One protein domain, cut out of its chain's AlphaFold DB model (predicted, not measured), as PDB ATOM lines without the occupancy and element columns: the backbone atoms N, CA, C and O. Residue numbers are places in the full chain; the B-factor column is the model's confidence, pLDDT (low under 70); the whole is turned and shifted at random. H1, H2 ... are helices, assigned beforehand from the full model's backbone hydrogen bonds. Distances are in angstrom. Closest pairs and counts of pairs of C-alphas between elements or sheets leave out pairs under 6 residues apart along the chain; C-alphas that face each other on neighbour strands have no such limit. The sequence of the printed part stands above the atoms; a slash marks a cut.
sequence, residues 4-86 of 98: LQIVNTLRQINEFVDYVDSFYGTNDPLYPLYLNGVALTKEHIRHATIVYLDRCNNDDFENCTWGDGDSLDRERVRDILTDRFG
ATOM      1  N   LEU A   4      16.735  84.294 -22.734       90.25
ATOM      2  CA  LEU A   4      15.533  83.692 -22.153       90.25
ATOM      3  C   LEU A   4      14.708  82.927 -23.200       90.25
ATOM      4  O   LEU A   4      14.225  81.834 -22.920       90.25
ATOM      5  N   GLN A   5      14.577  83.477 -24.411       89.56
ATOM      6  CA  GLN A   5      13.906  82.790 -25.517       89.56
ATOM      7  C   GLN A   5      14.646  81.505 -25.895       89.56
ATOM      8  O   GLN A   5      14.007  80.469 -26.023       89.56
ATOM      9  N   ILE A   6      15.980  81.543 -25.974       90.06
ATOM     10  CA  ILE A   6      16.801  80.360 -26.274       90.06
ATOM     11  C   ILE A   6      16.582  79.262 -25.227       90.06
ATOM     12  O   ILE A   6      16.336  78.115 -25.588       90.06
ATOM     13  N   VAL A   7      16.632  79.597 -23.933       92.31
ATOM     14  CA  VAL A   7      16.424  78.616 -22.851       92.31
ATOM     15  C   VAL A   7      15.023  78.005 -22.913       92.31
ATOM     16  O   VAL A   7      14.880  76.790 -22.772       92.31
ATOM     17  N   ASN A   8      13.996  78.817 -23.173       91.81
ATOM     18  CA  ASN A   8      12.625  78.330 -23.316       91.81
ATOM     19  C   ASN A   8      12.466  77.399 -24.522       91.81
ATOM     20  O   ASN A   8      11.870  76.334 -24.380       91.81
ATOM     21  N   THR A   9      13.043  77.754 -25.672       90.81
ATOM     22  CA  THR A   9      13.044  76.896 -26.864       90.81
ATOM     23  C   THR A   9      13.783  75.586 -26.600       90.81
ATOM     24  O   THR A   9      13.276  74.520 -26.929       90.81
ATOM     25  N   LEU A  10      14.945  75.619 -25.942       93.12
ATOM     26  CA  LEU A  10      15.678  74.397 -25.591       93.12
ATOM     27  C   LEU A  10      14.872  73.485 -24.659       93.12
ATOM     28  O   LEU A  10      14.872  72.270 -24.854       93.12
ATOM     29  N   ARG A  11      14.167  74.055 -23.672       95.19
ATOM     30  CA  ARG A  11      13.269  73.294 -22.792       95.19
ATOM     31  C   ARG A  11      12.149  72.632 -23.593       95.19
ATOM     32  O   ARG A  11      11.961  71.432 -23.450       95.19
ATOM     33  N   GLN A  12      11.482  73.382 -24.467       94.81
ATOM     34  CA  GLN A  12      10.414  72.857 -25.318       94.81
ATOM     35  C   GLN A  12      10.894  71.702 -26.205       94.81
ATOM     36  O   GLN A  12      10.250  70.661 -26.269       94.81
ATOM     37  N   ILE A  13      12.058  71.842 -26.847       95.94
ATOM     38  CA  ILE A  13      12.613  70.769 -27.678       95.94
ATOM     39  C   ILE A  13      12.973  69.538 -26.838       95.94
ATOM     40  O   ILE A  13      12.770  68.416 -27.292       95.94
ATOM     41  N   ASN A  14      13.482  69.714 -25.616       97.12
ATOM     42  CA  ASN A  14      13.765  68.587 -24.724       97.12
ATOM     43  C   ASN A  14      12.484  67.866 -24.285       97.12
ATOM     44  O   ASN A  14      12.443  66.641 -24.338       97.12
ATOM     45  N   GLU A  15      11.443  68.613 -23.920       97.69
ATOM     46  CA  GLU A  15      10.128  68.061 -23.573       97.69
ATOM     47  C   GLU A  15       9.524  67.291 -24.752       97.69
ATOM     48  O   GLU A  15       9.003  66.192 -24.575       97.69
ATOM     49  N   PHE A  16       9.674  67.811 -25.971       98.38
ATOM     50  CA  PHE A  16       9.245  67.112 -27.175       98.38
ATOM     51  C   PHE A  16      10.061  65.836 -27.445       98.38
ATOM     52  O   PHE A  16       9.490  64.803 -27.777       98.38
ATOM     53  N   VAL A  17      11.385  65.855 -27.263       98.31
ATOM     54  CA  VAL A  17      12.222  64.644 -27.382       98.31
ATOM     55  C   VAL A  17      11.790  63.578 -26.370       98.31
ATOM     56  O   VAL A  17      11.706  62.403 -26.725       98.31
ATOM     57  N   ASP A  18      11.481  63.974 -25.136       97.94
ATOM     58  CA  ASP A  18      10.972  63.066 -24.103       97.94
ATOM     59  C   ASP A  18       9.581  62.520 -24.455       97.94
ATOM     60  O   ASP A  18       9.297  61.343 -24.225       97.94
ATOM     61  N   TYR A  19       8.732  63.347 -25.069       97.94
ATOM     62  CA  TYR A  19       7.438  62.925 -25.599       97.94
ATOM     63  C   TYR A  19       7.580  61.902 -26.734       97.94
ATOM     64  O   TYR A  19       6.847  60.921 -26.764       97.94
ATOM     65  N   VAL A  20       8.541  62.063 -27.644       98.19
ATOM     66  CA  VAL A  20       8.815  61.063 -28.692       98.19
ATOM     67  C   VAL A  20       9.399  59.772 -28.085       98.19
ATOM     68  O   VAL A  20       9.021  58.669 -28.488       98.19
ATOM     69  N   ASP A  21      10.285  59.886 -27.091       97.88
ATOM     70  CA  ASP A  21      10.915  58.747 -26.402       97.88
ATOM     71  C   ASP A  21       9.901  57.869 -25.653       97.88
ATOM     72  O   ASP A  21      10.042  56.647 -25.672       97.88
ATOM     73  N   SER A  22       8.843  58.450 -25.075       97.25
ATOM     74  CA  SER A  22       7.774  57.680 -24.411       97.25
ATOM     75  C   SER A  22       6.904  56.860 -25.374       97.25
ATOM     76  O   SER A  22       6.169  55.974 -24.945       97.25
ATOM     77  N   PHE A  23       6.991  57.110 -26.683       97.25
ATOM     78  CA  PHE A  23       6.319  56.293 -27.695       97.25
ATOM     79  C   PHE A  23       7.260  55.284 -28.330       97.25
ATOM     80  O   PHE A  23       6.860  54.142 -28.507       97.25
ATOM     81  N   TYR A  24       8.483  55.686 -28.678       97.06
ATOM     82  CA  TYR A  24       9.336  54.885 -29.563       97.06
ATOM     83  C   TYR A  24      10.689  54.492 -28.968       97.06
ATOM     84  O   TYR A  24      11.381  53.648 -29.538       97.06
ATOM     85  N   GLY A  25      11.105  55.136 -27.883       94.19
ATOM     86  CA  GLY A  25      12.454  55.045 -27.342       94.19
ATOM     87  C   GLY A  25      12.617  53.958 -26.290       94.19
ATOM     88  O   GLY A  25      12.342  52.785 -26.541       94.19
ATOM     89  N   THR A  26      13.122  54.329 -25.112       91.62
ATOM     90  CA  THR A  26      13.463  53.359 -24.045       91.62
ATOM     91  C   THR A  26      12.632  53.491 -22.772       91.62
ATOM     92  O   THR A  26      12.667  52.594 -21.929       91.62
ATOM     93  N   ASN A  27      11.875  54.576 -22.627       86.44
ATOM     94  CA  ASN A  27      11.136  54.894 -21.411       86.44
ATOM     95  C   ASN A  27       9.726  54.280 -21.413       86.44
ATOM     96  O   ASN A  27       8.751  55.001 -21.595       86.44
ATOM     97  N   ASP A  28       9.646  52.955 -21.248       89.12
ATOM     98  CA  ASP A  28       8.397  52.169 -21.335       89.12
ATOM     99  C   ASP A  28       7.552  52.523 -22.583       89.12
ATOM    100  O   ASP A  28       6.422  53.006 -22.478       89.12
ATOM    101  N   PRO A  29       8.135  52.370 -23.787       91.81
ATOM    102  CA  PRO A  29       7.552  52.873 -25.023       91.81
ATOM    103  C   PRO A  29       6.297  52.096 -25.437       91.81
ATOM    104  O   PRO A  29       6.274  50.865 -25.408       91.81
ATOM    105  N   LEU A  30       5.291  52.810 -25.947       93.25
ATOM    106  CA  LEU A  30       4.086  52.188 -26.519       93.25
ATOM    107  C   LEU A  30       4.366  51.394 -27.811       93.25
ATOM    108  O   LEU A  30       3.740  50.363 -28.051       93.25
ATOM    109  N   TYR A  31       5.302  51.868 -28.634       94.00
ATOM    110  CA  TYR A  31       5.648  51.342 -29.957       94.00
ATOM    111  C   TYR A  31       7.175  51.355 -30.150       94.00
ATOM    112  O   TYR A  31       7.702  52.163 -30.916       94.00
ATOM    113  N   PRO A  32       7.928  50.509 -29.430       95.44
ATOM    114  CA  PRO A  32       9.385  50.582 -29.424       95.44
ATOM    115  C   PRO A  32       9.987  50.430 -30.825       95.44
ATOM    116  O   PRO A  32       9.667  49.489 -31.554       95.44
ATOM    117  N   LEU A  33      10.926  51.316 -31.160       95.81
ATOM    118  CA  LEU A  33      11.703  51.258 -32.391       95.81
ATOM    119  C   LEU A  33      13.119  50.745 -32.136       95.81
ATOM    120  O   LEU A  33      13.769  51.069 -31.136       95.81
ATOM    121  N   TYR A  34      13.618  49.974 -33.096       94.88
ATOM    122  CA  TYR A  34      14.925  49.339 -33.064       94.88
ATOM    123  C   TYR A  34      15.693  49.558 -34.362       94.88
ATOM    124  O   TYR A  34      15.120  49.604 -35.450       94.88
ATOM    125  N   LEU A  35      17.015  49.622 -34.234       92.94
ATOM    126  CA  LEU A  35      17.967  49.573 -35.332       92.94
ATOM    127  C   LEU A  35      19.010  48.509 -34.994       92.94
ATOM    128  O   LEU A  35      19.723  48.631 -33.999       92.94
ATOM    129  N   ASN A  36      19.084  47.440 -35.791       89.81
ATOM    130  CA  ASN A  36      20.013  46.319 -35.571       89.81
ATOM    131  C   ASN A  36      19.951  45.733 -34.143       89.81
ATOM    132  O   ASN A  36      20.975  45.421 -33.538       89.81
ATOM    133  N   GLY A  37      18.742  45.623 -33.583       88.69
ATOM    134  CA  GLY A  37      18.510  45.119 -32.224       88.69
ATOM    135  C   GLY A  37      18.784  46.124 -31.099       88.69
ATOM    136  O   GLY A  37      18.536  45.808 -29.936       88.69
ATOM    137  N   VAL A  38      19.239  47.338 -31.419       92.31
ATOM    138  CA  VAL A  38      19.471  48.422 -30.455       92.31
ATOM    139  C   VAL A  38      18.253  49.339 -30.417       92.31
ATOM    140  O   VAL A  38      17.748  49.744 -31.461       92.31
ATOM    141  N   ALA A  39      17.766  49.649 -29.215       94.12
ATOM    142  CA  ALA A  39      16.628  50.547 -29.032       94.12
ATOM    143  C   ALA A  39      16.951  51.978 -29.494       94.12
ATOM    144  O   ALA A  39      18.102  52.424 -29.442       94.12
ATOM    145  N   LEU A  40      15.927  52.701 -29.938       96.44
ATOM    146  CA  LEU A  40      16.029  54.111 -30.295       96.44
ATOM    147  C   LEU A  40      16.532  54.960 -29.116       96.44
ATOM    148  O   LEU A  40      16.046  54.847 -27.994       96.44
ATOM    149  N   THR A  41      17.509  55.828 -29.388       96.50
ATOM    150  CA  THR A  41      18.117  56.717 -28.390       96.50
ATOM    151  C   THR A  41      17.570  58.139 -28.509       96.50
ATOM    152  O   THR A  41      17.252  58.613 -29.602       96.50
ATOM    153  N   LYS A  42      17.549  58.879 -27.390       97.31
ATOM    154  CA  LYS A  42      17.177  60.307 -27.380       97.31
ATOM    155  C   LYS A  42      18.066  61.183 -28.268       97.31
ATOM    156  O   LYS A  42      17.628  62.236 -28.722       97.31
ATOM    157  N   GLU A  43      19.303  60.762 -28.531       97.12
ATOM    158  CA  GLU A  43      20.203  61.455 -29.458       97.12
ATOM    159  C   GLU A  43      19.693  61.371 -30.902       97.12
ATOM    160  O   GLU A  43      19.554  62.397 -31.566       97.12
ATOM    161  N   HIS A  44      19.331  60.173 -31.371       97.81
ATOM    162  CA  HIS A  44      18.753  60.008 -32.705       97.81
ATOM    163  C   HIS A  44      17.386  60.679 -32.830       97.81
ATOM    164  O   HIS A  44      17.118  61.301 -33.855       97.81
ATOM    165  N   ILE A  45      16.565  60.646 -31.774       98.38
ATOM    166  CA  ILE A  45      15.321  61.425 -31.721       98.38
ATOM    167  C   ILE A  45      15.626  62.914 -31.913       98.38
ATOM    168  O   ILE A  45      15.025  63.553 -32.769       98.38
ATOM    169  N   ARG A  46      16.607  63.469 -31.188       98.06
ATOM    170  CA  ARG A  46      17.003  64.878 -31.328       98.06
ATOM    171  C   ARG A  46      17.482  65.206 -32.743       98.06
ATOM    172  O   ARG A  46      17.102  66.247 -33.272       98.06
ATOM    173  N   HIS A  47      18.279  64.340 -33.367       98.06
ATOM    174  CA  HIS A  47      18.717  64.535 -34.752       98.06
ATOM    175  C   HIS A  47      17.544  64.508 -35.736       98.06
ATOM    176  O   HIS A  47      17.457  65.381 -36.599       98.06
ATOM    177  N   ALA A  48      16.612  63.567 -35.586       98.31
ATOM    178  CA  ALA A  48      15.408  63.515 -36.407       98.31
ATOM    179  C   ALA A  48      14.516  64.753 -36.202       98.31
ATOM    180  O   ALA A  48      14.028  65.311 -37.183       98.31
ATOM    181  N   THR A  49      14.385  65.252 -34.968       98.12
ATOM    182  CA  THR A  49      13.692  66.514 -34.664       98.12
ATOM    183  C   THR A  49      14.356  67.712 -35.344       98.12
ATOM    184  O   THR A  49      13.660  68.555 -35.896       98.12
ATOM    185  N   ILE A  50      15.690  67.794 -35.366       96.88
ATOM    186  CA  ILE A  50      16.398  68.871 -36.079       96.88
ATOM    187  C   ILE A  50      16.115  68.796 -37.583       96.88
ATOM    188  O   ILE A  50      15.773  69.809 -38.183       96.88
ATOM    189  N   VAL A  51      16.194  67.603 -38.183       96.94
ATOM    190  CA  VAL A  51      15.860  67.398 -39.603       96.94
ATOM    191  C   VAL A  51      14.412  67.797 -39.893       96.94
ATOM    192  O   VAL A  51      14.130  68.373 -40.940       96.94
ATOM    193  N   TYR A  52      13.493  67.491 -38.981       97.44
ATOM    194  CA  TYR A  52      12.093  67.867 -39.109       97.44
ATOM    195  C   TYR A  52      11.901  69.388 -39.100       97.44
ATOM    196  O   TYR A  52      11.294  69.940 -40.015       97.44
ATOM    197  N   LEU A  53      12.460  70.069 -38.100       96.31
ATOM    198  CA  LEU A  53      12.367  71.522 -37.975       96.31
ATOM    199  C   LEU A  53      13.039  72.247 -39.146       96.31
ATOM    200  O   LEU A  53      12.536  73.272 -39.593       96.31
ATOM    201  N   ASP A  54      14.147  71.713 -39.660       95.62
ATOM    202  CA  ASP A  54      14.820  72.242 -40.849       95.62
ATOM    203  C   ASP A  54      13.924  72.139 -42.092       95.62
ATOM    204  O   ASP A  54      13.742  73.126 -42.800       95.62
ATOM    205  N   ARG A  55      13.254  70.992 -42.295       95.19
ATOM    206  CA  ARG A  55      12.247  70.843 -43.365       95.19
ATOM    207  C   ARG A  55      11.117  71.852 -43.226       95.19
ATOM    208  O   ARG A  55      10.695  72.415 -44.222       95.19
ATOM    209  N   CYS A  56      10.641  72.102 -42.012       95.19
ATOM    210  CA  CYS A  56       9.543  73.042 -41.790       95.19
ATOM    211  C   CYS A  56       9.946  74.510 -41.960       95.19
ATOM    212  O   CYS A  56       9.076  75.367 -42.056       95.19
ATOM    213  N   ASN A  57      11.249  74.800 -42.018       92.88
ATOM    214  CA  ASN A  57      11.778  76.114 -42.379       92.88
ATOM    215  C   ASN A  57      12.204  76.197 -43.855       92.88
ATOM    216  O   ASN A  57      12.768  77.213 -44.259       92.88
ATOM    217  N   ASN A  58      11.984  75.145 -44.646       92.94
ATOM    218  CA  ASN A  58      12.358  75.090 -46.051       92.94
ATOM    219  C   ASN A  58      11.103  75.119 -46.938       92.94
ATOM    220  O   ASN A  58      10.260  74.225 -46.865       92.94
ATOM    221  N   ASP A  59      11.029  76.128 -47.808       91.19
ATOM    222  CA  ASP A  59       9.909  76.368 -48.725       91.19
ATOM    223  C   ASP A  59       9.669  75.212 -49.716       91.19
ATOM    224  O   ASP A  59       8.545  75.031 -50.182       91.19
ATOM    225  N   ASP A  60      10.674  74.366 -49.981       93.56
ATOM    226  CA  ASP A  60      10.520  73.153 -50.801       93.56
ATOM    227  C   ASP A  60       9.581  72.111 -50.150       93.56
ATOM    228  O   ASP A  60       9.132  71.165 -50.804       93.56
ATOM    229  N   PHE A  61       9.277  72.258 -48.855       89.25
ATOM    230  CA  PHE A  61       8.392  71.382 -48.089       89.25
ATOM    231  C   PHE A  61       7.108  72.119 -47.675       89.25
ATOM    232  O   PHE A  61       6.808  72.230 -46.487       89.25
ATOM    233  N   GLU A  62       6.303  72.544 -48.657       82.88
ATOM    234  CA  GLU A  62       5.089  73.381 -48.504       82.88
ATOM    235  C   GLU A  62       4.050  72.903 -47.458       82.88
ATOM    236  O   GLU A  62       3.205  73.680 -47.024       82.88
ATOM    237  N   ASN A  63       4.100  71.637 -47.023       86.19
ATOM    238  CA  ASN A  63       3.174  71.055 -46.041       86.19
ATOM    239  C   ASN A  63       3.837  70.680 -44.698       86.19
ATOM    240  O   ASN A  63       3.227  69.987 -43.875       86.19
ATOM    241  N   CYS A  64       5.088  71.086 -44.470       90.94
ATOM    242  CA  CYS A  64       5.774  70.894 -43.196       90.94
ATOM    243  C   CYS A  64       5.494  72.083 -42.279       90.94
ATOM    244  O   CYS A  64       5.905  73.205 -42.551       90.94
ATOM    245  N   THR A  65       4.819  71.827 -41.162       94.12
ATOM    246  CA  THR A  65       4.493  72.851 -40.165       94.12
ATOM    247  C   THR A  65       4.782  72.332 -38.768       94.12
ATOM    248  O   THR A  65       4.237  71.300 -38.390       94.12
ATOM    249  N   TRP A  66       5.576  73.063 -37.991       95.69
ATOM    250  CA  TRP A  66       5.765  72.767 -36.572       95.69
ATOM    251  C   TRP A  66       4.477  73.069 -35.792       95.69
ATOM    252  O   TRP A  66       4.033  74.218 -35.762       95.69
ATOM    253  N   GLY A  67       3.878  72.044 -35.186       95.00
ATOM    254  CA  GLY A  67       2.612  72.098 -34.444       95.00
ATOM    255  C   GLY A  67       2.766  72.336 -32.939       95.00
ATOM    256  O   GLY A  67       1.851  72.039 -32.178       95.00
ATOM    257  N   ASP A  68       3.908  72.872 -32.505       94.31
ATOM    258  CA  ASP A  68       4.265  73.051 -31.091       94.31
ATOM    259  C   ASP A  68       4.525  71.745 -30.316       94.31
ATOM    260  O   ASP A  68       4.435  71.702 -29.088       94.31
ATOM    261  N   GLY A  69       4.912  70.682 -31.022       95.94
ATOM    262  CA  GLY A  69       5.220  69.374 -30.448       95.94
ATOM    263  C   GLY A  69       3.992  68.479 -30.309       95.94
ATOM    264  O   GLY A  69       3.911  67.691 -29.365       95.94
ATOM    265  N   ASP A  70       3.028  68.611 -31.220       96.56
ATOM    266  CA  ASP A  70       1.789  67.842 -31.197       96.56
ATOM    267  C   ASP A  70       1.989  66.373 -31.625       96.56
ATOM    268  O   ASP A  70       3.096  65.869 -31.852       96.56
ATOM    269  N   SER A  71       0.883  65.632 -31.707       97.12
ATOM    270  CA  SER A  71       0.937  64.236 -32.132       97.12
ATOM    271  C   SER A  71       1.402  64.077 -33.582       97.12
ATOM    272  O   SER A  71       2.050  63.075 -33.875       97.12
ATOM    273  N   LEU A  72       1.124  65.032 -34.474       97.31
ATOM    274  CA  LEU A  72       1.556  64.984 -35.870       97.31
ATOM    275  C   LEU A  72       3.065  65.227 -35.987       97.31
ATOM    276  O   LEU A  72       3.735  64.518 -36.739       97.31
ATOM    277  N   ASP A  73       3.611  66.163 -35.211       98.00
ATOM    278  CA  ASP A  73       5.052  66.397 -35.100       98.00
ATOM    279  C   ASP A  73       5.783  65.107 -34.693       98.00
ATOM    280  O   ASP A  73       6.799  64.738 -35.289       98.00
ATOM    281  N   ARG A  74       5.233  64.375 -33.715       97.94
ATOM    282  CA  ARG A  74       5.785  63.088 -33.264       97.94
ATOM    283  C   ARG A  74       5.804  62.042 -34.382       97.94
ATOM    284  O   ARG A  74       6.820  61.369 -34.557       97.94
ATOM    285  N   GLU A  75       4.720  61.908 -35.148       97.69
ATOM    286  CA  GLU A  75       4.663  60.955 -36.269       97.69
ATOM    287  C   GLU A  75       5.628  61.350 -37.400       97.69
ATOM    288  O   GLU A  75       6.309  60.495 -37.955       97.69
ATOM    289  N   ARG A  76       5.803  62.647 -37.684       97.38
ATOM    290  CA  ARG A  76       6.789  63.112 -38.679       97.38
ATOM    291  C   ARG A  76       8.229  62.821 -38.256       97.38
ATOM    292  O   ARG A  76       9.062  62.475 -39.095       97.38
ATOM    293  N   VAL A  77       8.533  62.921 -36.960       98.19
ATOM    294  CA  VAL A  77       9.833  62.492 -36.417       98.19
ATOM    295  C   VAL A  77      10.010  60.980 -36.543       98.19
ATOM    296  O   VAL A  77      11.089  60.541 -36.940       98.19
ATOM    297  N   ARG A  78       8.965  60.183 -36.278       97.75
ATOM    298  CA  ARG A  78       8.984  58.729 -36.521       97.75
ATOM    299  C   ARG A  78       9.312  58.418 -37.977       97.75
ATOM    300  O   ARG A  78      10.204  57.616 -38.232       97.75
ATOM    301  N   ASP A  79       8.642  59.076 -38.917       96.88
ATOM    302  CA  ASP A  79       8.849  58.836 -40.347       96.88
ATOM    303  C   ASP A  79      10.295  59.161 -40.752       96.88
ATOM    304  O   ASP A  79      10.933  58.397 -41.468       96.88
ATOM    305  N   ILE A  80      10.888  60.229 -40.205       97.56
ATOM    306  CA  ILE A  80      12.314  60.528 -40.410       97.56
ATOM    307  C   ILE A  80      13.214  59.434 -39.819       97.56
ATOM    308  O   ILE A  80      14.185  59.038 -40.467       97.56
ATOM    309  N   LEU A  81      12.922  58.946 -38.611       97.62
ATOM    310  CA  LEU A  81      13.680  57.861 -37.979       97.62
ATOM    311  C   LEU A  81      13.620  56.570 -38.807       97.62
ATOM    312  O   LEU A  81      14.635  55.888 -38.954       97.62
ATOM    313  N   THR A  82      12.470  56.251 -39.388       95.19
ATOM    314  CA  THR A  82      12.314  55.077 -40.251       95.19
ATOM    315  C   THR A  82      12.989  55.276 -41.605       95.19
ATOM    316  O   THR A  82      13.864  54.490 -41.965       95.19
ATOM    317  N   ASP A  83      12.682  56.362 -42.313       94.12
ATOM    318  CA  ASP A  83      13.121  56.567 -43.697       94.12
ATOM    319  C   ASP A  83      14.608  56.915 -43.818       94.12
ATOM    320  O   ASP A  83      15.266  56.524 -44.782       94.12
ATOM    321  N   ARG A  84      15.153  57.691 -42.868       93.25
ATOM    322  CA  ARG A  84      16.547  58.169 -42.931       93.25
ATOM    323  C   ARG A  84      17.502  57.405 -42.028       93.25
ATOM    324  O   ARG A  84      18.666  57.265 -42.390       93.25
ATOM    325  N   PHE A  85      17.042  56.954 -40.863       92.50
ATOM    326  CA  PHE A  85      17.900  56.289 -39.876       92.50
ATOM    327  C   PHE A  85      17.719  54.763 -39.875       92.50
ATOM    328  O   PHE A  85      18.538  54.064 -39.282       92.50
ATOM    329  N   GLY A  86      16.696  54.233 -40.558       93.62
ATOM    330  CA  GLY A  86      16.461  52.794 -40.701       93.62
ATOM    331  C   GLY A  86      15.825  52.131 -39.480       93.62
ATOM    332  O   GLY A  86      15.937  50.915 -39.320       93.62
TER     333      GLY A  86
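AT A GLANCE: This is residues 4 to 86 of the 98 residues of an uncharacterized protein of Chloroflexi bacterium (UniProt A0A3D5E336). Two shorter helices, H2 and H3, cross each other, and the later part of a long helix, H1, packs on both; residues 4 to 11 of H1 stick out. The printed part, 83 residues with three named helices in the order H1, H2, H3 and no named strand, is all helix. It is compact, with a radius of gyration of the C-alphas of 12.7 A and spans of 35 by 31 by 18 A.

HOW THE PARTS SIT: H1, residues 4 to 24, touches H2, residues 42 to 56, with residues 17 to 21 alone, at a steep tilt of 65 degrees, opposite ways; the closest C-alphas, of Val 17 and Arg 46, are 6.2 A apart. H3, residues 71 to 85, touches H1 with residues 74 to 78 alone, only just about perpendicular at 73 degrees; the closest C-alphas, of Val 20 and Arg 74, are 5.8 A apart. H2 and H3 touch, about perpendicular at 74 degrees; the closest C-alphas, of Ala 48 and Val 77, are 5.7 A apart. Every O i to N i+4 pair is within hydrogen-bond range in H2 and H3, and 16 of 17 in H1.

IN THESE COORDINATES: H1 runs 30.4 A from C-alpha 4 at (15.533, 83.692, -22.153). H2 measures 20.7 A. H3 measures 20.3 A and ends at C-alpha 85, (17.900, 56.289, -39.876).

THE WHOLE: The C-alphas of Leu 4 and Gly 37, the two farthest apart, are 40.0 A apart. Both links are long, and the printed part has no cut. No printed residue is under 70 in pLDDT.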